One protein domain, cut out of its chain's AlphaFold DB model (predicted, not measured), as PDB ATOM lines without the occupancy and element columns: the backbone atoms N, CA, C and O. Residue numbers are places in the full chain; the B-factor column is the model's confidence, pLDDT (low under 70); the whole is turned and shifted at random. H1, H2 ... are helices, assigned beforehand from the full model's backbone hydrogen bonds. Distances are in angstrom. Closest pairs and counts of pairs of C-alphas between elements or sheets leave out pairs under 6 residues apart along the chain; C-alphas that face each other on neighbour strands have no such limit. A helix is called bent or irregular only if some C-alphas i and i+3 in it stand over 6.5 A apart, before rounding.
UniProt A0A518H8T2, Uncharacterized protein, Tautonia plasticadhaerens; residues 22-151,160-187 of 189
ATOM      1  N   LEU A  22     -61.275 -50.207 -39.462       88.69
ATOM      2  CA  LEU A  22     -60.334 -50.456 -38.374       88.69
ATOM      3  C   LEU A  22     -58.986 -49.761 -38.604       88.69
ATOM      4  O   LEU A  22     -58.386 -49.261 -37.653       88.69
ATOM      5  N   ASP A  23     -58.548 -49.675 -39.859       89.25
ATOM      6  CA  ASP A  23     -57.333 -48.947 -40.216       89.25
ATOM      7  C   ASP A  23     -57.524 -47.433 -40.041       89.25
ATOM      8  O   ASP A  23     -56.638 -46.749 -39.529       89.25
ATOM      9  N   GLY A  24     -58.716 -46.921 -40.362       91.12
ATOM     10  CA  GLY A  24     -59.103 -45.538 -40.075       91.12
ATOM     11  C   GLY A  24     -59.080 -45.208 -38.584       91.12
ATOM     12  O   GLY A  24     -58.504 -44.196 -38.192       91.12
ATOM     13  N   ILE A  25     -59.626 -46.082 -37.734       93.88
ATOM     14  CA  ILE A  25     -59.602 -45.898 -36.273       93.88
ATOM     15  C   ILE A  25     -58.162 -45.852 -35.751       93.88
ATOM     16  O   ILE A  25     -57.831 -45.003 -34.923       93.88
ATOM     17  N   ALA A  26     -57.287 -46.725 -36.253       92.00
ATOM     18  CA  ALA A  26     -55.884 -46.726 -35.856       92.00
ATOM     19  C   ALA A  26     -55.154 -45.434 -36.260       92.00
ATOM     20  O   ALA A  26     -54.345 -44.926 -35.483       92.00
ATOM     21  N   LEU A  27     -55.452 -44.882 -37.442       92.06
ATOM     22  CA  LEU A  27     -54.909 -43.591 -37.880       92.06
ATOM     23  C   LEU A  27     -55.397 -42.439 -36.999       92.06
ATOM     24  O   LEU A  27     -54.600 -41.583 -36.623       92.06
ATOM     25  N   VAL A  28     -56.677 -42.439 -36.617       95.81
ATOM     26  CA  VAL A  28     -57.230 -41.441 -35.688       95.81
ATOM     27  C   VAL A  28     -56.547 -41.531 -34.320       95.81
ATOM     28  O   VAL A  28     -56.164 -40.505 -33.762       95.81
ATOM     29  N   ALA A  29     -56.320 -42.742 -33.803       94.94
ATOM     30  CA  ALA A  29     -55.581 -42.942 -32.556       94.94
ATOM     31  C   ALA A  29     -54.131 -42.433 -32.661       94.94
ATOM     32  O   ALA A  29     -53.664 -41.718 -31.775       94.94
ATOM     33  N   GLY A  30     -53.440 -42.724 -33.769       93.00
ATOM     34  CA  GLY A  30     -52.105 -42.187 -34.042       93.00
ATOM     35  C   GLY A  30     -52.079 -40.654 -34.088       93.00
ATOM     36  O   GLY A  30     -51.220 -40.031 -33.466       93.00
ATOM     37  N   ALA A  31     -53.058 -40.027 -34.745       95.00
ATOM     38  CA  ALA A  31     -53.197 -38.570 -34.803       95.00
ATOM     39  C   ALA A  31     -53.466 -37.935 -33.427       95.00
ATOM     40  O   ALA A  31     -52.943 -36.858 -33.128       95.00
ATOM     41  N   ALA A  32     -54.231 -38.606 -32.562       94.25
ATOM     42  CA  ALA A  32     -54.432 -38.164 -31.184       94.25
ATOM     43  C   ALA A  32     -53.108 -38.161 -30.402       94.25
ATOM     44  O   ALA A  32     -52.785 -37.168 -29.750       94.25
ATOM     45  N   ILE A  33     -52.297 -39.217 -30.534       92.31
ATOM     46  CA  ILE A  33     -50.956 -39.290 -29.931       92.31
ATOM     47  C   ILE A  33     -50.046 -38.180 -30.473       92.31
ATOM     48  O   ILE A  33     -49.427 -37.456 -29.697       92.31
ATOM     49  N   ALA A  34     -50.019 -37.968 -31.790       91.06
ATOM     50  CA  ALA A  34     -49.239 -36.890 -32.401       91.06
ATOM     51  C   ALA A  34     -49.642 -35.500 -31.882       91.06
ATOM     52  O   ALA A  34     -48.781 -34.653 -31.648       91.06
ATOM     53  N   SER A  35     -50.937 -35.279 -31.638       91.56
ATOM     54  CA  SER A  35     -51.451 -34.021 -31.082       91.56
ATOM     55  C   SER A  35     -50.917 -33.748 -29.672       91.56
ATOM     56  O   SER A  35     -50.598 -32.603 -29.356       91.56
ATOM     57  N   VAL A  36     -50.767 -34.789 -28.839       89.25
ATOM     58  CA  VAL A  36     -50.177 -34.671 -27.490       89.25
ATOM     59  C   VAL A  36     -48.738 -34.157 -27.569       89.25
ATOM     60  O   VAL A  36     -48.355 -33.288 -26.788       89.25
ATOM     61  N   HIS A  37     -47.953 -34.640 -28.534       84.88
ATOM     62  CA  HIS A  37     -46.581 -34.171 -28.739       84.88
ATOM     63  C   HIS A  37     -46.533 -32.754 -29.329       84.88
ATOM     64  O   HIS A  37     -45.766 -31.915 -28.859       84.88
ATOM     65  N   LEU A  38     -47.377 -32.459 -30.320       85.38
ATOM     66  CA  LEU A  38     -47.352 -31.181 -31.035       85.38
ATOM     67  C   LEU A  38     -47.826 -29.995 -30.191       85.38
ATOM     68  O   LEU A  38     -47.298 -28.891 -30.330       85.38
ATOM     69  N   ARG A  39     -48.779 -30.219 -29.276       85.31
ATOM     70  CA  ARG A  39     -49.271 -29.186 -28.349       85.31
ATOM     71  C   ARG A  39     -48.138 -28.523 -27.560       85.31
ATOM     72  O   ARG A  39     -48.274 -27.374 -27.163       85.31
ATOM     73  N   GLN A  40     -47.034 -29.230 -27.345       73.88
ATOM     74  CA  GLN A  40     -45.879 -28.701 -26.625       73.88
ATOM     75  C   GLN A  40     -44.838 -28.034 -27.507       73.88
ATOM     76  O   GLN A  40     -44.100 -27.176 -27.041       73.88
ATOM     77  N   ALA A  41     -44.779 -28.434 -28.773       72.19
ATOM     78  CA  ALA A  41     -43.823 -27.900 -29.726       72.19
ATOM     79  C   ALA A  41     -44.215 -26.511 -30.242       72.19
ATOM     80  O   ALA A  41     -43.431 -25.898 -30.953       72.19
ATOM     81  N   THR A  42     -45.432 -26.032 -29.951       72.88
ATOM     82  CA  THR A  42     -45.912 -24.734 -30.437       72.88
ATOM     83  C   THR A  42     -45.420 -23.631 -29.495       72.88
ATOM     84  O   THR A  42     -45.940 -23.527 -28.380       72.88
ATOM     85  N   PRO A  43     -44.439 -22.802 -29.901       65.44
ATOM     86  CA  PRO A  43     -43.983 -21.685 -29.089       65.44
ATOM     87  C   PRO A  43     -45.110 -20.655 -28.971       65.44
ATOM     88  O   PRO A  43     -45.924 -20.508 -29.882       65.44
ATOM     89  N   GLY A  44     -45.147 -19.890 -27.878       74.56
ATOM     90  CA  GLY A  44     -46.127 -18.805 -27.714       74.56
ATOM     91  C   GLY A  44     -45.986 -17.660 -28.735       74.56
ATOM     92  O   GLY A  44     -46.846 -16.785 -28.793       74.56
ATOM     93  N   GLY A  45     -44.913 -17.653 -29.535       76.56
ATOM     94  CA  GLY A  45     -44.675 -16.702 -30.621       76.56
ATOM     95  C   GLY A  45     -45.235 -17.172 -31.969       76.56
ATOM     96  O   GLY A  45     -45.325 -18.364 -32.250       76.56
ATOM     97  N   GLY A  46     -45.600 -16.224 -32.836       80.75
ATOM     98  CA  GLY A  46     -46.081 -16.527 -34.187       80.75
ATOM     99  C   GLY A  46     -45.021 -17.242 -35.032       80.75
ATOM    100  O   GLY A  46     -43.925 -16.724 -35.240       80.75
ATOM    101  N   LEU A  47     -45.355 -18.425 -35.544       83.31
ATOM    102  CA  LEU A  47     -44.489 -19.204 -36.427       83.31
ATOM    103  C   LEU A  47     -44.505 -18.641 -37.855       83.31
ATOM    104  O   LEU A  47     -45.567 -18.363 -38.414       83.31
ATOM    105  N   ASN A  48     -43.330 -18.541 -38.484       88.31
ATOM    106  CA  ASN A  48     -43.212 -18.272 -39.922       88.31
ATOM    107  C   ASN A  48     -43.861 -19.433 -40.724       88.31
ATOM    108  O   ASN A  48     -43.776 -20.578 -40.269       88.31
ATOM    109  N   PRO A  49     -44.482 -19.203 -41.902       90.19
ATOM    110  CA  PRO A  49     -44.987 -20.244 -42.804       90.19
ATOM    111  C   PRO A  49     -44.126 -21.513 -42.928       90.19
ATOM    112  O   PRO A  49     -44.668 -22.617 -42.916       90.19
ATOM    113  N   ALA A  50     -42.795 -21.395 -42.990       85.50
ATOM    114  CA  ALA A  50     -41.907 -22.564 -43.035       85.50
ATOM    115  C   ALA A  50     -41.999 -23.440 -41.765       85.50
ATOM    116  O   ALA A  50     -42.004 -24.666 -41.852       85.50
ATOM    117  N   GLY A  51     -42.138 -22.818 -40.590       85.00
ATOM    118  CA  GLY A  51     -42.351 -23.515 -39.319       85.00
ATOM    119  C   GLY A  51     -43.682 -24.265 -39.288       85.00
ATOM    120  O   GLY A  51     -43.728 -25.407 -38.841       85.00
ATOM    121  N   TRP A  52     -44.744 -23.684 -39.855       87.25
ATOM    122  CA  TRP A  52     -46.034 -24.367 -40.002       87.25
ATOM    123  C   TRP A  52     -45.943 -25.620 -40.871       87.25
ATOM    124  O   TRP A  52     -46.501 -26.654 -40.511       87.25
ATOM    125  N   VAL A  53     -45.200 -25.555 -41.978       87.06
ATOM    126  CA  VAL A  53     -44.961 -26.723 -42.840       87.06
ATOM    127  C   VAL A  53     -44.205 -27.815 -42.080       87.06
ATOM    128  O   VAL A  53     -44.607 -28.976 -42.129       87.06
ATOM    129  N   LEU A  54     -43.155 -27.459 -41.331       85.12
ATOM    130  CA  LEU A  54     -42.387 -28.415 -40.523       85.12
ATOM    131  C   LEU A  54     -43.240 -29.081 -39.436       85.12
ATOM    132  O   LEU A  54     -43.168 -30.297 -39.256       85.12
ATOM    133  N   ILE A  55     -44.081 -28.304 -38.753       85.94
ATOM    134  CA  ILE A  55     -45.045 -28.799 -37.764       85.94
ATOM    135  C   ILE A  55     -46.020 -29.786 -38.403       85.94
ATOM    136  O   ILE A  55     -46.242 -30.865 -37.856       85.94
ATOM    137  N   TRP A  56     -46.563 -29.455 -39.575       90.88
ATOM    138  CA  TRP A  56     -47.517 -30.309 -40.279       90.88
ATOM    139  C   TRP A  56     -46.875 -31.624 -40.739       90.88
ATOM    140  O   TRP A  56     -47.429 -32.699 -40.520       90.88
ATOM    141  N   LEU A  57     -45.662 -31.558 -41.297       86.81
ATOM    142  CA  LEU A  57     -44.891 -32.740 -41.690       86.81
ATOM    143  C   LEU A  57     -44.553 -33.631 -40.490       86.81
ATOM    144  O   LEU A  57     -44.712 -34.851 -40.564       86.81
ATOM    145  N   THR A  58     -44.133 -33.026 -39.378       85.25
ATOM    146  CA  THR A  58     -43.835 -33.743 -38.131       85.25
ATOM    147  C   THR A  58     -45.088 -34.418 -37.594       85.25
ATOM    148  O   THR A  58     -45.063 -35.607 -37.284       85.25
ATOM    149  N   PHE A  59     -46.208 -33.697 -37.561       90.31
ATOM    150  CA  PHE A  59     -47.495 -34.236 -37.145       90.31
ATOM    151  C   PHE A  59     -47.896 -35.451 -37.983       90.31
ATOM    152  O   PHE A  59     -48.202 -36.500 -37.421       90.31
ATOM    153  N   CYS A  60     -47.843 -35.351 -39.314       90.75
ATOM    154  CA  CYS A  60     -48.167 -36.466 -40.199       90.75
ATOM    155  C   CYS A  60     -47.241 -37.667 -39.980       90.75
ATOM    156  O   CYS A  60     -47.719 -38.799 -39.928       90.75
ATOM    157  N   GLY A  61     -45.935 -37.434 -39.821       87.94
ATOM    158  CA  GLY A  61     -44.961 -38.492 -39.558       87.94
ATOM    159  C   GLY A  61     -45.214 -39.212 -38.233       87.94
ATOM    160  O   GLY A  61     -45.293 -40.443 -38.198       87.94
ATOM    161  N   VAL A  62     -45.414 -38.458 -37.150       88.12
ATOM    162  CA  VAL A  62     -45.710 -39.014 -35.821       88.12
ATOM    163  C   VAL A  62     -47.065 -39.720 -35.819       88.12
ATOM    164  O   VAL A  62     -47.161 -40.839 -35.328       88.12
ATOM    165  N   ALA A  63     -48.101 -39.131 -36.418       92.62
ATOM    166  CA  ALA A  63     -49.432 -39.732 -36.473       92.62
ATOM    167  C   ALA A  63     -49.412 -41.074 -37.206       92.62
ATOM    168  O   ALA A  63     -49.947 -42.073 -36.719       92.62
ATOM    169  N   LEU A  64     -48.746 -41.101 -38.364       92.00
ATOM    170  CA  LEU A  64     -48.643 -42.292 -39.190       92.00
ATOM    171  C   LEU A  64     -47.798 -43.376 -38.520       92.00
ATOM    172  O   LEU A  64     -48.065 -44.553 -38.700       92.00
ATOM    173  N   THR A  65     -46.783 -43.029 -37.736       89.06
ATOM    174  CA  THR A  65     -45.947 -44.031 -37.056       89.06
ATOM    175  C   THR A  65     -46.605 -44.537 -35.781       89.06
ATOM    176  O   THR A  65     -46.681 -45.748 -35.577       89.06
ATOM    177  N   ALA A  66     -47.197 -43.643 -34.988       92.44
ATOM    178  CA  ALA A  66     -47.959 -43.973 -33.789       92.44
ATOM    179  C   ALA A  66     -49.187 -44.857 -34.070       92.44
ATOM    180  O   ALA A  66     -49.635 -45.555 -33.165       92.44
ATOM    181  N   SER A  67     -49.714 -44.902 -35.303       93.75
ATOM    182  CA  SER A  67     -50.814 -45.813 -35.658       93.75
ATOM    183  C   SER A  67     -50.414 -47.298 -35.693       93.75
ATOM    184  O   SER A  67     -51.277 -48.167 -35.553       93.75
ATOM    185  N   GLY A  68     -49.125 -47.619 -35.857       91.75
ATOM    186  CA  GLY A  68     -48.621 -48.994 -36.000       91.75
ATOM    187  C   GLY A  68     -48.995 -49.942 -34.845       91.75
ATOM    188  O   GLY A  68     -49.556 -51.019 -35.094       91.75
ATOM    189  N   PRO A  69     -48.747 -49.564 -33.573       93.12
ATOM    190  CA  PRO A  69     -49.188 -50.330 -32.408       93.12
ATOM    191  C   PRO A  69     -50.695 -50.598 -32.397       93.12
ATOM    192  O   PRO A  69     -51.117 -51.728 -32.146       93.12
ATOM    193  N   PHE A  70     -51.514 -49.590 -32.720       93.31
ATOM    194  CA  PHE A  70     -52.972 -49.723 -32.721       93.31
ATOM    195  C   PHE A  70     -53.458 -50.676 -33.813       93.31
ATOM    196  O   PHE A  70     -54.307 -51.519 -33.536       93.31
ATOM    197  N   LEU A  71     -52.877 -50.628 -35.016       90.06
ATOM    198  CA  LEU A  71     -53.179 -51.589 -36.082       90.06
ATOM    199  C   LEU A  71     -52.883 -53.026 -35.644       90.06
ATOM    200  O   LEU A  71     -53.698 -53.927 -35.850       90.06
ATOM    201  N   THR A  72     -51.735 -53.239 -35.000       89.81
ATOM    202  CA  THR A  72     -51.341 -54.558 -34.487       89.81
ATOM    203  C   THR A  72     -52.303 -55.053 -33.411       89.81
ATOM    204  O   THR A  72     -52.727 -56.211 -33.444       89.81
ATOM    205  N   LEU A  73     -52.704 -54.178 -32.486       91.00
ATOM    206  CA  LEU A  73     -53.673 -54.502 -31.440       91.00
ATOM    207  C   LEU A  73     -55.048 -54.822 -32.026       91.00
ATOM    208  O   LEU A  73     -55.603 -55.879 -31.740       91.00
ATOM    209  N   ILE A  74     -55.585 -53.959 -32.886       90.00
ATOM    210  CA  ILE A  74     -56.913 -54.139 -33.478       90.00
ATOM    211  C   ILE A  74     -56.975 -55.440 -34.283       90.00
ATOM    212  O   ILE A  74     -57.932 -56.205 -34.148       90.00
ATOM    213  N   ARG A  75     -55.932 -55.760 -35.057       86.25
ATOM    214  CA  ARG A  75     -55.835 -57.037 -35.780       86.25
ATOM    215  C   ARG A  75     -55.782 -58.232 -34.835       86.25
ATOM    216  O   ARG A  75     -56.427 -59.242 -35.110       86.25
ATOM    217  N   ARG A  76     -55.062 -58.113 -33.714       86.31
ATOM    218  CA  ARG A  76     -55.007 -59.149 -32.675       86.31
ATOM    219  C   ARG A  76     -56.375 -59.383 -32.029       86.31
ATOM    220  O   ARG A  76     -56.704 -60.534 -31.758       86.31
ATOM    221  N   PHE A  77     -57.159 -58.331 -31.801       87.88
ATOM    222  CA  PHE A  77     -58.475 -58.421 -31.159       87.88
ATOM    223  C   PHE A  77     -59.618 -58.783 -32.111       87.88
ATOM    224  O   PHE A  77     -60.621 -59.328 -31.667       87.88
ATOM    225  N   SER A  78     -59.469 -58.554 -33.417       84.38
ATOM    226  CA  SER A  78     -60.537 -58.796 -34.400       84.38
ATOM    227  C   SER A  78     -60.839 -60.279 -34.670       84.38
ATOM    228  O   SER A  78     -61.697 -60.575 -35.495       84.38
ATOM    229  N   GLY A  79     -60.124 -61.221 -34.041       71.69
ATOM    230  CA  GLY A  79     -60.419 -62.661 -34.107       71.69
ATOM    231  C   GLY A  79     -60.318 -63.306 -35.497       71.69
ATOM    232  O   GLY A  79     -60.614 -64.491 -35.635       71.69
ATOM    233  N   ARG A  80     -59.905 -62.563 -36.537       74.06
ATOM    234  CA  ARG A  80     -59.751 -63.101 -37.895       74.06
ATOM    235  C   ARG A  80     -58.650 -64.169 -37.919       74.06
ATOM    236  O   ARG A  80     -57.627 -63.984 -37.253       74.06
ATOM    237  N   PRO A  81     -58.833 -65.263 -38.688       63.53
ATOM    238  CA  PRO A  81     -57.821 -66.302 -38.836       63.53
ATOM    239  C   PRO A  81     -56.500 -65.651 -39.243       63.53
ATOM    240  O   PRO A  81     -56.435 -64.902 -40.219       63.53
ATOM    241  N   ARG A  82     -55.480 -65.861 -38.406       56.81
ATOM    242  CA  ARG A  82     -54.185 -65.182 -38.469       56.81
ATOM    243  C   ARG A  82     -53.506 -65.474 -39.803       56.81
ATOM    244  O   ARG A  82     -52.799 -66.468 -39.929       56.81
ATOM    245  N   THR A  83     -53.616 -64.565 -40.764       67.69
ATOM    246  CA  THR A  83     -52.484 -64.349 -41.665       67.69
ATOM    247  C   THR A  83     -51.291 -63.968 -40.787       67.69
ATOM    248  O   THR A  83     -51.440 -63.069 -39.949       67.69
ATOM    249  N   PRO A  84     -50.145 -64.663 -40.895       71.06
ATOM    250  CA  PRO A  84     -48.968 -64.351 -40.098       71.06
ATOM    251  C   PRO A  84     -48.623 -62.869 -40.268       71.06
ATOM    252  O   PRO A  84     -48.590 -62.351 -41.386       71.06
ATOM    253  N   ALA A  85     -48.442 -62.169 -39.145       72.12
ATOM    254  CA  ALA A  85     -48.145 -60.744 -39.159       72.12
ATOM    255  C   ALA A  85     -46.826 -60.521 -39.905       72.12
ATOM    256  O   ALA A  85     -45.794 -61.102 -39.559       72.12
ATOM    257  N   ARG A  86     -46.873 -59.706 -40.960       80.56
ATOM    258  CA  ARG A  86     -45.723 -59.516 -41.845       80.56
ATOM    259  C   ARG A  86     -44.643 -58.722 -41.116       80.56
ATOM    260  O   ARG A  86     -44.927 -57.977 -40.176       80.56
ATOM    261  N   LEU A  87     -43.398 -58.835 -41.579       81.44
ATOM    262  CA  LEU A  87     -42.270 -58.081 -41.019       81.44
ATOM    263  C   LEU A  87     -42.568 -56.571 -40.964       81.44
ATOM    264  O   LEU A  87     -42.339 -55.935 -39.944       81.44
ATOM    265  N   GLY A  88     -43.157 -56.023 -42.033       82.25
ATOM    266  CA  GLY A  88     -43.546 -54.610 -42.105       82.25
ATOM    267  C   GLY A  88     -44.542 -54.176 -41.023       82.25
ATOM    268  O   GLY A  88     -44.407 -53.078 -40.498       82.25
ATOM    269  N   ASP A  89     -45.485 -55.040 -40.630       84.75
ATOM    270  CA  ASP A  89     -46.438 -54.716 -39.561       84.75
ATOM    271  C   ASP A  89     -45.730 -54.658 -38.193       84.75
ATOM    272  O   ASP A  89     -45.990 -53.758 -37.397       84.75
ATOM    273  N   HIS A  90     -44.785 -55.574 -37.945       85.44
ATOM    274  CA  HIS A  90     -43.975 -55.570 -36.722       85.44
ATOM    275  C   HIS A  90     -43.062 -54.349 -36.646       85.44
ATOM    276  O   HIS A  90     -42.973 -53.727 -35.591       85.44
ATOM    277  N   LEU A  91     -42.407 -53.983 -37.752       83.75
ATOM    278  CA  LEU A  91     -41.577 -52.779 -37.814       83.75
ATOM    279  C   LEU A  91     -42.411 -51.536 -37.540       83.75
ATOM    280  O   LEU A  91     -42.027 -50.715 -36.714       83.75
ATOM    281  N   TRP A  92     -43.583 -51.432 -38.165       88.00
ATOM    282  CA  TRP A  92     -44.476 -50.304 -37.942       88.00
ATOM    283  C   TRP A  92     -44.923 -50.208 -36.476       88.00
ATOM    284  O   TRP A  92     -44.898 -49.129 -35.886       88.00
ATOM    285  N   ALA A  93     -45.263 -51.337 -35.850       90.31
ATOM    286  CA  ALA A  93     -45.601 -51.374 -34.432       90.31
ATOM    287  C   ALA A  93     -44.423 -50.976 -33.532       90.31
ATOM    288  O   ALA A  93     -44.601 -50.179 -32.614       90.31
ATOM    289  N   MET A  94     -43.223 -51.491 -33.803       87.31
ATOM    290  CA  MET A  94     -42.025 -51.165 -33.027       87.31
ATOM    291  C   MET A  94     -41.634 -49.691 -33.159       87.31
ATOM    292  O   MET A  94     -41.275 -49.074 -32.162       87.31
ATOM    293  N   LEU A  95     -41.761 -49.112 -34.355       84.12
ATOM    294  CA  LEU A  95     -41.513 -47.690 -34.606       84.12
ATOM    295  C   LEU A  95     -42.524 -46.792 -33.886       84.12
ATOM    296  O   LEU A  95     -42.155 -45.758 -33.341       84.12
ATOM    297  N   GLY A  96     -43.801 -47.177 -33.855       86.50
ATOM    298  CA  GLY A  96     -44.838 -46.387 -33.193       86.50
ATOM    299  C   GLY A  96     -44.857 -46.498 -31.669       86.50
ATOM    300  O   GLY A  96     -45.354 -45.594 -30.999       86.50
ATOM    301  N   ALA A  97     -44.342 -47.595 -31.107       89.06
ATOM    302  CA  ALA A  97     -44.447 -47.877 -29.676       89.06
ATOM    303  C   ALA A  97     -43.828 -46.785 -28.777       89.06
ATOM    304  O   ALA A  97     -44.506 -46.387 -27.828       89.06
ATOM    305  N   PRO A  98     -42.631 -46.230 -29.059       84.44
ATOM    306  CA  PRO A  98     -42.062 -45.137 -28.268       84.44
ATOM    307  C   PRO A  98     -42.962 -43.896 -28.179       84.44
ATOM    308  O   PRO A  98     -43.105 -43.325 -27.097       84.44
ATOM    309  N   TRP A  99     -43.622 -43.502 -29.277       87.69
ATOM    310  CA  TRP A  99     -44.558 -42.367 -29.282       87.69
ATOM    311  C   TRP A  99     -45.755 -42.629 -28.371       87.69
ATOM    312  O   TRP A  99     -46.112 -41.804 -27.537       87.69
ATOM    313  N   VAL A 100     -46.348 -43.821 -28.472       89.31
ATOM    314  CA  VAL A 100     -47.498 -44.190 -27.639       89.31
ATOM    315  C   VAL A 100     -47.105 -44.259 -26.163       89.31
ATOM    316  O   VAL A 100     -47.806 -43.706 -25.318       89.31
ATOM    317  N   VAL A 101     -45.978 -44.901 -25.842       86.44
ATOM    318  CA  VAL A 101     -45.489 -45.039 -24.461       86.44
ATOM    319  C   VAL A 101     -45.220 -43.668 -23.846       86.44
ATOM    320  O   VAL A 101     -45.723 -43.381 -22.763       86.44
ATOM    321  N   SER A 102     -44.494 -42.798 -24.549       83.31
ATOM    322  CA  SER A 102     -44.159 -41.458 -24.052       83.31
ATOM    323  C   SER A 102     -45.393 -40.561 -23.883       83.31
ATOM    324  O   SER A 102     -45.505 -39.858 -22.875       83.31
ATOM    325  N   ALA A 103     -46.366 -40.626 -24.796       86.38
ATOM    326  CA  ALA A 103     -47.641 -39.929 -24.637       86.38
ATOM    327  C   ALA A 103     -48.447 -40.451 -23.432       86.38
ATOM    328  O   ALA A 103     -48.979 -39.656 -22.657       86.38
ATOM    329  N   LEU A 104     -48.504 -41.770 -23.222       86.31
ATOM    330  CA  LEU A 104     -49.200 -42.364 -22.074       86.31
ATOM    331  C   LEU A 104     -48.550 -41.986 -20.741       86.31
ATOM    332  O   LEU A 104     -49.263 -41.615 -19.809       86.31
ATOM    333  N   SER A 105     -47.217 -42.019 -20.650       79.81
ATOM    334  CA  SER A 105     -46.481 -41.581 -19.456       79.81
ATOM    335  C   SER A 105     -46.861 -40.161 -19.040       79.81
ATOM    336  O   SER A 105     -46.947 -39.869 -17.849       79.81
ATOM    337  N   ARG A 106     -47.155 -39.292 -20.012       77.50
ATOM    338  CA  ARG A 106     -47.603 -37.921 -19.753       77.50
ATOM    339  C   ARG A 106     -49.035 -37.819 -19.293       77.50
ATOM    340  O   ARG A 106     -49.283 -37.157 -18.296       77.50
ATOM    341  N   ILE A 107     -49.956 -38.492 -19.974       82.31
ATOM    342  CA  ILE A 107     -51.373 -38.492 -19.586       82.31
ATOM    343  C   ILE A 107     -51.517 -38.991 -18.136       82.31
ATOM    344  O   ILE A 107     -52.253 -38.416 -17.329       82.31
ATOM    345  N   VAL A 108     -50.754 -40.027 -17.775       82.50
ATOM    346  CA  VAL A 108     -50.701 -40.557 -16.406       82.50
ATOM    347  C   VAL A 108     -50.006 -39.577 -15.448       82.50
ATOM    348  O   VAL A 108     -50.480 -39.386 -14.328       82.50
ATOM    349  N   GLY A 109     -48.920 -38.925 -15.876       73.50
ATOM    350  CA  GLY A 109     -48.177 -37.945 -15.076       73.50
ATOM    351  C   GLY A 109     -48.966 -36.673 -14.738       73.50
ATOM    352  O   GLY A 109     -48.948 -36.237 -13.585       73.50
ATOM    353  N   GLU A 110     -49.714 -36.116 -15.697       72.00
ATOM    354  CA  GLU A 110     -50.567 -34.928 -15.515       72.00
ATOM    355  C   GLU A 110     -51.703 -35.178 -14.516       72.00
ATOM    356  O   GLU A 110     -52.073 -34.290 -13.747       72.00
ATOM    357  N   SER A 111     -52.215 -36.410 -14.472       67.38
ATOM    358  CA  SER A 111     -53.286 -36.814 -13.555       67.38
ATOM    359  C   SER A 111     -52.825 -36.882 -12.089       67.38
ATOM    360  O   SER A 111     -53.655 -36.882 -11.180       67.38
ATOM    361  N   GLY A 112     -51.510 -36.961 -11.844       63.81
ATOM    362  CA  GLY A 112     -50.949 -37.319 -10.541       63.81
ATOM    363  C   GLY A 112     -50.262 -36.207  -9.743       63.81
ATOM    364  O   GLY A 112     -50.071 -36.398  -8.541       63.81
ATOM    365  N   ARG A 113     -49.827 -35.074 -10.329       56.44
ATOM    366  CA  ARG A 113     -48.946 -34.160  -9.570       56.44
ATOM    367  C   ARG A 113     -48.895 -32.702 -10.032       56.44
ATOM    368  O   ARG A 113     -48.435 -32.377 -11.116       56.44
ATOM    369  N   ARG A 114     -49.212 -31.816  -9.082       56.97
ATOM    370  CA  ARG A 114     -48.984 -30.358  -9.080       56.97
ATOM    371  C   ARG A 114     -47.587 -29.977  -8.535       56.97
ATOM    372  O   ARG A 114     -47.422 -28.883  -8.006       56.97
ATOM    373  N   GLY A 115     -46.587 -30.867  -8.602       56.31
ATOM    374  CA  GLY A 115     -45.244 -30.573  -8.077       56.31
ATOM    375  C   GLY A 115     -44.206 -31.697  -8.208       56.31
ATOM    376  O   GLY A 115     -44.339 -32.750  -7.578       56.31
ATOM    377  N   GLY A 116     -43.141 -31.423  -8.973       57.12
ATOM    378  CA  GLY A 116     -41.870 -32.165  -9.004       57.12
ATOM    379  C   GLY A 116     -41.501 -32.729 -10.384       57.12
ATOM    380  O   GLY A 116     -42.234 -33.566 -10.894       57.12
ATOM    381  N   GLY A 117     -40.351 -32.319 -10.943       66.75
ATOM    382  CA  GLY A 117     -39.873 -32.577 -12.325       66.75
ATOM    383  C   GLY A 117     -39.398 -33.999 -12.678       66.75
ATOM    384  O   GLY A 117     -38.695 -34.195 -13.663       66.75
ATOM    385  N   LEU A 118     -39.772 -35.006 -11.888       67.88
ATOM    386  CA  LEU A 118     -39.471 -36.421 -12.157       67.88
ATOM    387  C   LEU A 118     -40.242 -37.001 -13.376       67.88
ATOM    388  O   LEU A 118     -39.657 -37.786 -14.122       67.88
ATOM    389  N   PRO A 119     -41.512 -36.617 -13.644       67.31
ATOM    390  CA  PRO A 119     -42.252 -37.046 -14.837       67.31
ATOM    391  C   PRO A 119     -41.631 -36.553 -16.148       67.31
ATOM    392  O   PRO A 119     -41.645 -37.283 -17.136       67.31
ATOM    393  N   ASP A 120     -41.057 -35.348 -16.146       68.00
ATOM    394  CA  ASP A 120     -40.439 -34.755 -17.335       68.00
ATOM    395  C   ASP A 120     -39.149 -35.490 -17.713       68.00
ATOM    396  O   ASP A 120     -38.966 -35.853 -18.874       68.00
ATOM    397  N   GLN A 121     -38.316 -35.834 -16.722       74.06
ATOM    398  CA  GLN A 121     -37.123 -36.660 -16.938       74.06
ATOM    399  C   GLN A 121     -37.465 -38.068 -17.433       74.06
ATOM    400  O   GLN A 121     -36.781 -38.595 -18.308       74.06
ATOM    401  N   LEU A 122     -38.522 -38.695 -16.902       72.69
ATOM    402  CA  LEU A 122     -38.967 -40.010 -17.373       72.69
ATOM    403  C   LEU A 122     -39.507 -39.950 -18.802       72.69
ATOM    404  O   LEU A 122     -39.257 -40.870 -19.576       72.69
ATOM    405  N   TYR A 123     -40.218 -38.878 -19.159       69.94
ATOM    406  CA  TYR A 123     -40.668 -38.654 -20.526       69.94
ATOM    407  C   TYR A 123     -39.486 -38.500 -21.486       69.94
ATOM    408  O   TYR A 123     -39.441 -39.200 -22.496       69.94
ATOM    409  N   GLU A 124     -38.524 -37.630 -21.168       72.62
ATOM    410  CA  GLU A 124     -37.335 -37.438 -22.000       72.62
ATOM    411  C   GLU A 124     -36.529 -38.727 -22.126       72.62
ATOM    412  O   GLU A 124     -36.197 -39.132 -23.235       72.62
ATOM    413  N   LEU A 125     -36.273 -39.421 -21.013       72.75
ATOM    414  CA  LEU A 125     -35.521 -40.672 -21.019       72.75
ATOM    415  C   LEU A 125     -36.235 -41.746 -21.844       72.75
ATOM    416  O   LEU A 125     -35.602 -42.398 -22.671       72.75
ATOM    417  N   ALA A 126     -37.545 -41.932 -21.650       71.12
ATOM    418  CA  ALA A 126     -38.322 -42.922 -22.389       71.12
ATOM    419  C   ALA A 126     -38.375 -42.596 -23.886       71.12
ATOM    420  O   ALA A 126     -38.264 -43.501 -24.715       71.12
ATOM    421  N   LEU A 127     -38.508 -41.314 -24.234       69.19
ATOM    422  CA  LEU A 127     -38.530 -40.866 -25.618       69.19
ATOM    423  C   LEU A 127     -37.157 -41.048 -26.270       69.19
ATOM    424  O   LEU A 127     -37.074 -41.691 -27.308       69.19
ATOM    425  N   VAL A 128     -36.077 -40.576 -25.646       75.12
ATOM    426  CA  VAL A 128     -34.709 -40.691 -26.178       75.12
ATOM    427  C   VAL A 128     -34.270 -42.152 -26.271       75.12
ATOM    428  O   VAL A 128     -33.799 -42.584 -27.323       75.12
ATOM    429  N   ALA A 129     -34.458 -42.942 -25.209       70.38
ATOM    430  CA  ALA A 129     -34.077 -44.353 -25.201       70.38
ATOM    431  C   ALA A 129     -34.927 -45.171 -26.184       70.38
ATOM    432  O   ALA A 129     -34.391 -45.989 -26.935       70.38
ATOM    433  N   GLY A 130     -36.240 -44.924 -26.224       70.50
ATOM    434  CA  GLY A 130     -37.158 -45.579 -27.153       70.50
ATOM    435  C   GLY A 130     -36.844 -45.238 -28.609       70.50
ATOM    436  O   GLY A 130     -36.805 -46.132 -29.454       70.50
ATOM    437  N   LEU A 131     -36.544 -43.971 -28.900       68.62
ATOM    438  CA  LEU A 131     -36.171 -43.508 -30.235       68.62
ATOM    439  C   LEU A 131     -34.812 -44.065 -30.668       68.62
ATOM    440  O   LEU A 131     -34.661 -44.499 -31.811       68.62
ATOM    441  N   GLY A 132     -33.838 -44.112 -29.756       70.44
ATOM    442  CA  GLY A 132     -32.526 -44.710 -29.998       70.44
ATOM    443  C   GLY A 132     -32.629 -46.202 -30.321       70.44
ATOM    444  O   GLY A 132     -32.107 -46.652 -31.341       70.44
ATOM    445  N   ALA A 133     -33.375 -46.958 -29.511       68.75
ATOM    446  CA  ALA A 133     -33.601 -48.382 -29.736       68.75
ATOM    447  C   ALA A 133     -34.339 -48.647 -31.058       68.75
ATOM    448  O   ALA A 133     -33.902 -49.483 -31.849       68.75
ATOM    449  N   ALA A 134     -35.410 -47.897 -31.343       67.69
ATOM    450  CA  ALA A 134     -36.152 -48.013 -32.597       67.69
ATOM    451  C   ALA A 134     -35.269 -47.699 -33.818       67.69
ATOM    452  O   ALA A 134     -35.338 -48.399 -34.831       67.69
ATOM    453  N   SER A 135     -34.391 -46.698 -33.710       68.38
ATOM    454  CA  SER A 135     -33.458 -46.322 -34.778       68.38
ATOM    455  C   SER A 135     -32.420 -47.414 -35.043       68.38
ATOM    456  O   SER A 135     -32.194 -47.771 -36.198       68.38
ATOM    457  N   LEU A 136     -31.843 -48.006 -33.990       70.62
ATOM    458  CA  LEU A 136     -30.892 -49.115 -34.115       70.62
ATOM    459  C   LEU A 136     -31.536 -50.362 -34.732       70.62
ATOM    460  O   LEU A 136     -30.954 -50.967 -35.631       70.62
ATOM    461  N   VAL A 137     -32.749 -50.723 -34.302       72.06
ATOM    462  CA  VAL A 137     -33.497 -51.861 -34.866       72.06
ATOM    463  C   VAL A 137     -33.799 -51.628 -36.345       72.06
ATOM    464  O   VAL A 137     -33.604 -52.519 -37.169       72.06
ATOM    465  N   THR A 138     -34.224 -50.418 -36.697       69.12
ATOM    466  CA  THR A 138     -34.532 -50.052 -38.083       69.12
ATOM    467  C   THR A 138     -33.292 -50.117 -38.965       69.12
ATOM    468  O   THR A 138     -33.331 -50.727 -40.033       69.12
ATOM    469  N   LEU A 139     -32.171 -49.568 -38.491       72.19
ATOM    470  CA  LEU A 139     -30.894 -49.626 -39.194       72.19
ATOM    471  C   LEU A 139     -30.427 -51.073 -39.388       72.19
ATOM    472  O   LEU A 139     -30.055 -51.447 -40.495       72.19
ATOM    473  N   ALA A 140     -30.507 -51.906 -38.346       72.12
ATOM    474  CA  ALA A 140     -30.138 -53.318 -38.414       72.12
ATOM    475  C   ALA A 140     -31.003 -54.098 -39.419       72.12
ATOM    476  O   ALA A 140     -30.501 -54.940 -40.170       72.12
ATOM    477  N   VAL A 141     -32.303 -53.804 -39.481       73.00
ATOM    478  CA  VAL A 141     -33.220 -54.441 -40.433       73.00
ATOM    479  C   VAL A 141     -32.943 -53.981 -41.858       73.00
ATOM    480  O   VAL A 141     -32.873 -54.820 -42.752       73.00
ATOM    481  N   ILE A 142     -32.728 -52.682 -42.084       74.06
ATOM    482  CA  ILE A 142     -32.370 -52.168 -43.411       74.06
ATOM    483  C   ILE A 142     -31.039 -52.778 -43.862       74.06
ATOM    484  O   ILE A 142     -30.938 -53.304 -44.966       74.06
ATOM    485  N   TRP A 143     -30.037 -52.792 -42.988       76.69
ATOM    486  CA  TRP A 143     -28.728 -53.357 -43.289       76.69
ATOM    487  C   TRP A 143     -28.806 -54.850 -43.631       76.69
ATOM    488  O   TRP A 143     -28.340 -55.277 -44.685       76.69
ATOM    489  N   SER A 144     -29.463 -55.651 -42.790       72.00
ATOM    490  CA  SER A 144     -29.597 -57.096 -43.025       72.00
ATOM    491  C   SER A 144     -30.393 -57.428 -44.291       72.00
ATOM    492  O   SER A 144     -30.063 -58.388 -44.981       72.00
ATOM    493  N   ARG A 145     -31.424 -56.636 -44.616       67.88
ATOM    494  CA  ARG A 145     -32.330 -56.899 -45.745       67.88
ATOM    495  C   ARG A 145     -31.928 -56.268 -47.064       67.88
ATOM    496  O   ARG A 145     -32.471 -56.692 -48.073       67.88
ATOM    497  N   TRP A 146     -31.059 -55.263 -47.069       70.06
ATOM    498  CA  TRP A 146     -30.701 -54.537 -48.292       70.06
ATOM    499  C   TRP A 146     -29.204 -54.542 -48.566       70.06
ATOM    500  O   TRP A 146     -28.806 -54.532 -49.725       70.06
ATOM    501  N   VAL A 147     -28.373 -54.590 -47.523       73.19
ATOM    502  CA  VAL A 147     -26.910 -54.563 -47.664       73.19
ATOM    503  C   VAL A 147     -26.325 -55.971 -47.631       73.19
ATOM    504  O   VAL A 147     -25.425 -56.276 -48.404       73.19
ATOM    505  N   MET A 148     -26.853 -56.853 -46.778       77.81
ATOM    506  CA  MET A 148     -26.369 -58.234 -46.648       77.81
ATOM    507  C   MET A 148     -27.102 -59.257 -47.527       77.81
ATOM    508  O   MET A 148     -26.907 -60.456 -47.334       77.81
ATOM    509  N   VAL A 149     -27.927 -58.832 -48.491       66.38
ATOM    510  CA  VAL A 149     -28.607 -59.784 -49.385       66.38
ATOM    511  C   VAL A 149     -27.564 -60.518 -50.230       66.38
ATOM    512  O   VAL A 149     -26.838 -59.866 -50.985       66.38
ATOM    513  N   PRO A 150     -27.480 -61.857 -50.139       60.44
ATOM    514  CA  PRO A 150     -26.593 -62.626 -50.995       60.44
ATOM    515  C   PRO A 150     -27.008 -62.444 -52.461       60.44
ATOM    516  O   PRO A 150     -28.205 -62.531 -52.760       60.44
ATOM    517  N   PRO A 151     -26.062 -62.220 -53.390       57.19
ATOM    518  CA  PRO A 151     -26.377 -62.179 -54.812       57.19
ATOM    519  C   PRO A 151     -26.950 -63.546 -55.226       57.19
ATOM    520  O   PRO A 151     -26.225 -64.537 -55.251       57.19
ATOM    521  N   SER A 160     -47.804 -57.636 -51.834       63.06
ATOM    522  CA  SER A 160     -47.597 -56.841 -50.632       63.06
ATOM    523  C   SER A 160     -48.860 -56.044 -50.308       63.06
ATOM    524  O   SER A 160     -49.206 -55.100 -51.017       63.06
ATOM    525  N   GLY A 161     -49.553 -56.421 -49.227       74.88
ATOM    526  CA  GLY A 161     -50.625 -55.614 -48.647       74.88
ATOM    527  C   GLY A 161     -50.115 -54.216 -48.295       74.88
ATOM    528  O   GLY A 161     -48.933 -54.028 -47.994       74.88
ATOM    529  N   TRP A 162     -50.996 -53.220 -48.343       81.56
ATOM    530  CA  TRP A 162     -50.607 -51.812 -48.237       81.56
ATOM    531  C   TRP A 162     -49.874 -51.482 -46.921       81.56
ATOM    532  O   TRP A 162     -48.917 -50.710 -46.943       81.56
ATOM    533  N   THR A 163     -50.215 -52.133 -45.800       77.00
ATOM    534  CA  THR A 163     -49.532 -51.905 -44.510       77.00
ATOM    535  C   THR A 163     -48.090 -52.378 -44.495       77.00
ATOM    536  O   THR A 163     -47.252 -51.763 -43.845       77.00
ATOM    537  N   HIS A 164     -47.767 -53.415 -45.266       79.06
ATOM    538  CA  HIS A 164     -46.389 -53.862 -45.430       79.06
ATOM    539  C   HIS A 164     -45.543 -52.793 -46.137       79.06
ATOM    540  O   HIS A 164     -44.429 -52.506 -45.705       79.06
ATOM    541  N   ARG A 165     -46.096 -52.166 -47.186       79.81
ATOM    542  CA  ARG A 165     -45.428 -51.085 -47.928       79.81
ATOM    543  C   ARG A 165     -45.250 -49.842 -47.067       79.81
ATOM    544  O   ARG A 165     -44.176 -49.257 -47.076       79.81
ATOM    545  N   VAL A 166     -46.281 -49.475 -46.306       80.00
ATOM    546  CA  VAL A 166     -46.218 -48.333 -45.385       80.00
ATOM    547  C   VAL A 166     -45.202 -48.589 -44.277       80.00
ATOM    548  O   VAL A 166     -44.347 -47.744 -44.060       80.00
ATOM    549  N   GLY A 167     -45.220 -49.762 -43.637       77.06
ATOM    550  CA  GLY A 167     -44.254 -50.105 -42.591       77.06
ATOM    551  C   GLY A 167     -42.803 -50.079 -43.081       77.06
ATOM    552  O   GLY A 167     -41.936 -49.542 -42.396       77.06
ATOM    553  N   LEU A 168     -42.539 -50.586 -44.290       78.00
ATOM    554  CA  LEU A 168     -41.213 -50.503 -44.913       78.00
ATOM    555  C   LEU A 168     -40.832 -49.069 -45.299       78.00
ATOM    556  O   LEU A 168     -39.719 -48.637 -45.013       78.00
ATOM    557  N   GLY A 169     -41.744 -48.323 -45.924       78.38
ATOM    558  CA  GLY A 169     -41.504 -46.932 -46.305       78.38
ATOM    559  C   GLY A 169     -41.229 -46.046 -45.091       78.38
ATOM    560  O   GLY A 169     -40.299 -45.246 -45.110       78.38
ATOM    561  N   LEU A 170     -41.976 -46.248 -44.005       77.94
ATOM    562  CA  LEU A 170     -41.752 -45.582 -42.726       77.94
ATOM    563  C   LEU A 170     -40.406 -45.952 -42.121       77.94
ATOM    564  O   LEU A 170     -39.707 -45.057 -41.677       77.94
ATOM    565  N   ALA A 171     -40.017 -47.228 -42.140       77.25
ATOM    566  CA  ALA A 171     -38.705 -47.650 -41.658       77.25
ATOM    567  C   ALA A 171     -37.566 -46.913 -42.388       77.25
ATOM    568  O   ALA A 171     -36.617 -46.454 -41.759       77.25
ATOM    569  N   VAL A 172     -37.689 -46.719 -43.703       76.06
ATOM    570  CA  VAL A 172     -36.707 -45.957 -44.491       76.06
ATOM    571  C   VAL A 172     -36.777 -44.453 -44.200       76.06
ATOM    572  O   VAL A 172     -35.742 -43.803 -44.081       76.06
ATOM    573  N   ALA A 173     -37.980 -43.889 -44.071       76.81
ATOM    574  CA  ALA A 173     -38.189 -42.459 -43.835       76.81
ATOM    575  C   ALA A 173     -37.941 -42.029 -42.376       76.81
ATOM    576  O   ALA A 173     -37.812 -40.837 -42.089       76.81
ATOM    577  N   TRP A 174     -37.867 -42.983 -41.449       72.88
ATOM    578  CA  TRP A 174     -37.794 -42.740 -40.011       72.88
ATOM    579  C   TRP A 174     -36.629 -41.838 -39.574       72.88
ATOM    580  O   TRP A 174     -36.875 -40.910 -38.804       72.88
ATOM    581  N   PRO A 175     -35.388 -41.987 -40.084       71.81
ATOM    582  CA  PRO A 175     -34.294 -41.089 -39.710       71.81
ATOM    583  C   PRO A 175     -34.575 -39.623 -40.064       71.81
ATOM    584  O   PRO A 175     -34.223 -38.726 -39.298       71.81
ATOM    585  N   MET A 176     -35.257 -39.370 -41.190       74.19
ATOM    586  CA  MET A 176     -35.673 -38.014 -41.563       74.19
ATOM    587  C   MET A 176     -36.730 -37.477 -40.595       74.19
ATOM    588  O   MET A 176     -36.655 -36.320 -40.196       74.19
ATOM    589  N   GLN A 177     -37.678 -38.317 -40.166       74.56
ATOM    590  CA  GLN A 177     -38.690 -37.938 -39.174       74.56
ATOM    591  C   GLN A 177     -38.064 -37.616 -37.810       74.56
ATOM    592  O   GLN A 177     -38.448 -36.625 -37.194       74.56
ATOM    593  N   CYS A 178     -37.057 -38.381 -37.372       73.00
ATOM    594  CA  CYS A 178     -36.284 -38.074 -36.166       73.00
ATOM    595  C   CYS A 178     -35.546 -36.737 -36.289       73.00
ATOM    596  O   CYS A 178     -35.604 -35.921 -35.371       73.00
ATOM    597  N   GLY A 179     -34.880 -36.490 -37.422       73.81
ATOM    598  CA  GLY A 179     -34.175 -35.230 -37.671       73.81
ATOM    599  C   GLY A 179     -35.112 -34.022 -37.624       73.81
ATOM    600  O   GLY A 179     -34.831 -33.049 -36.930       73.81
ATOM    601  N   LEU A 180     -36.266 -34.116 -38.291       73.25
ATOM    602  CA  LEU A 180     -37.298 -33.076 -38.260       73.25
ATOM    603  C   LEU A 180     -37.866 -32.880 -36.850       73.25
ATOM    604  O   LEU A 180     -37.987 -31.745 -36.393       73.25
ATOM    605  N   GLY A 181     -38.147 -33.972 -36.137       69.12
ATOM    606  CA  GLY A 181     -38.632 -33.937 -34.762       69.12
ATOM    607  C   GLY A 181     -37.654 -33.246 -33.814       69.12
ATOM    608  O   GLY A 181     -38.080 -32.411 -33.026       69.12
ATOM    609  N   MET A 182     -36.349 -33.516 -33.919       74.94
ATOM    610  CA  MET A 182     -35.340 -32.837 -33.095       74.94
ATOM    611  C   MET A 182     -35.222 -31.344 -33.411       74.94
ATOM    612  O   MET A 182     -35.022 -30.556 -32.495       74.94
ATOM    613  N   ILE A 183     -35.385 -30.935 -34.672       73.62
ATOM    614  CA  ILE A 183     -35.390 -29.509 -35.041       73.62
ATOM    615  C   ILE A 183     -36.614 -28.808 -34.442       73.62
ATOM    616  O   ILE A 183     -36.497 -27.717 -33.890       73.62
ATOM    617  N   VAL A 184     -37.787 -29.439 -34.530       70.12
ATOM    618  CA  VAL A 184     -39.048 -28.862 -34.045       70.12
ATOM    619  C   VAL A 184     -39.129 -28.862 -32.515       70.12
ATOM    620  O   VAL A 184     -39.604 -27.893 -31.936       70.12
ATOM    621  N   LEU A 185     -38.659 -29.923 -31.853       66.50
ATOM    622  CA  LEU A 185     -38.731 -30.077 -30.394       66.50
ATOM    623  C   LEU A 185     -37.530 -29.469 -29.658       66.50
ATOM    624  O   LEU A 185     -37.649 -29.137 -28.484       66.50
ATOM    625  N   GLY A 186     -36.378 -29.362 -30.319       60.06
ATOM    626  CA  GLY A 186     -35.130 -28.874 -29.733       60.06
ATOM    627  C   GLY A 186     -34.857 -27.391 -29.969       60.06
ATOM    628  O   GLY A 186     -33.857 -26.892 -29.462       60.06
ATOM    629  N   SER A 187     -35.701 -26.681 -30.727       56.94
ATOM    630  CA  SER A 187     -35.571 -25.230 -30.867       56.94
ATOM    631  C   SER A 187     -36.007 -24.564 -29.556       56.94
ATOM    632  O   SER A 187     -37.195 -24.633 -29.230       56.94
TER     633      SER A 187
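AT A GLANCE: This is residues 22 to 151 and 160 to 187 of the 189 residues of an uncharacterized protein of Tautonia plasticadhaerens (UniProt A0A518H8T2). Long H4 lines one side, bent H3 fills the middle, H1 and bent H2 lie beyond it, and bent H5 packs on H2, H3 and H4. The all-helix printed part has 158 residues with five named helices, H1 to H5 in order. It is compact, radius of gyration of the C-alphas 16.8 A, spanning 53 by 36 by 29 A.

HOW THE PARTS SIT: H4, residues 118 to 147, forms a hairpin with H3b, residues 98 to 110; the closest C-alphas, Gly 130 and Pro 98, are 5.0 A apart. H1, residues 22 to 41, touches H2a, residues 49 to 66, closest at C-alphas Ala 31 and Ala 63, 4.3 A. Every O i to N i+4 pair is within hydrogen-bond range except in H1, 14 of 16.

IN THESE COORDINATES: H2, residues 49 to 77, H3, 87 to 110, and H5, 162 to 186, each one helix by hydrogen bonds, are bent: C-alphas 66 and 69, 95 and 98, 172 and 175 are 6.6, 6.9 and 7.2 A apart. H4, 41.8 A long, begins at C-alpha 118 (-39.471, -36.421, -12.157) and ends at C-alpha 147 (-26.910, -54.563, -47.664).

THE WHOLE: Across the cut, residues 152 to 159, C-alphas 151 and 160 are 22.3 A apart. Thirty printed residues have pLDDT under 70.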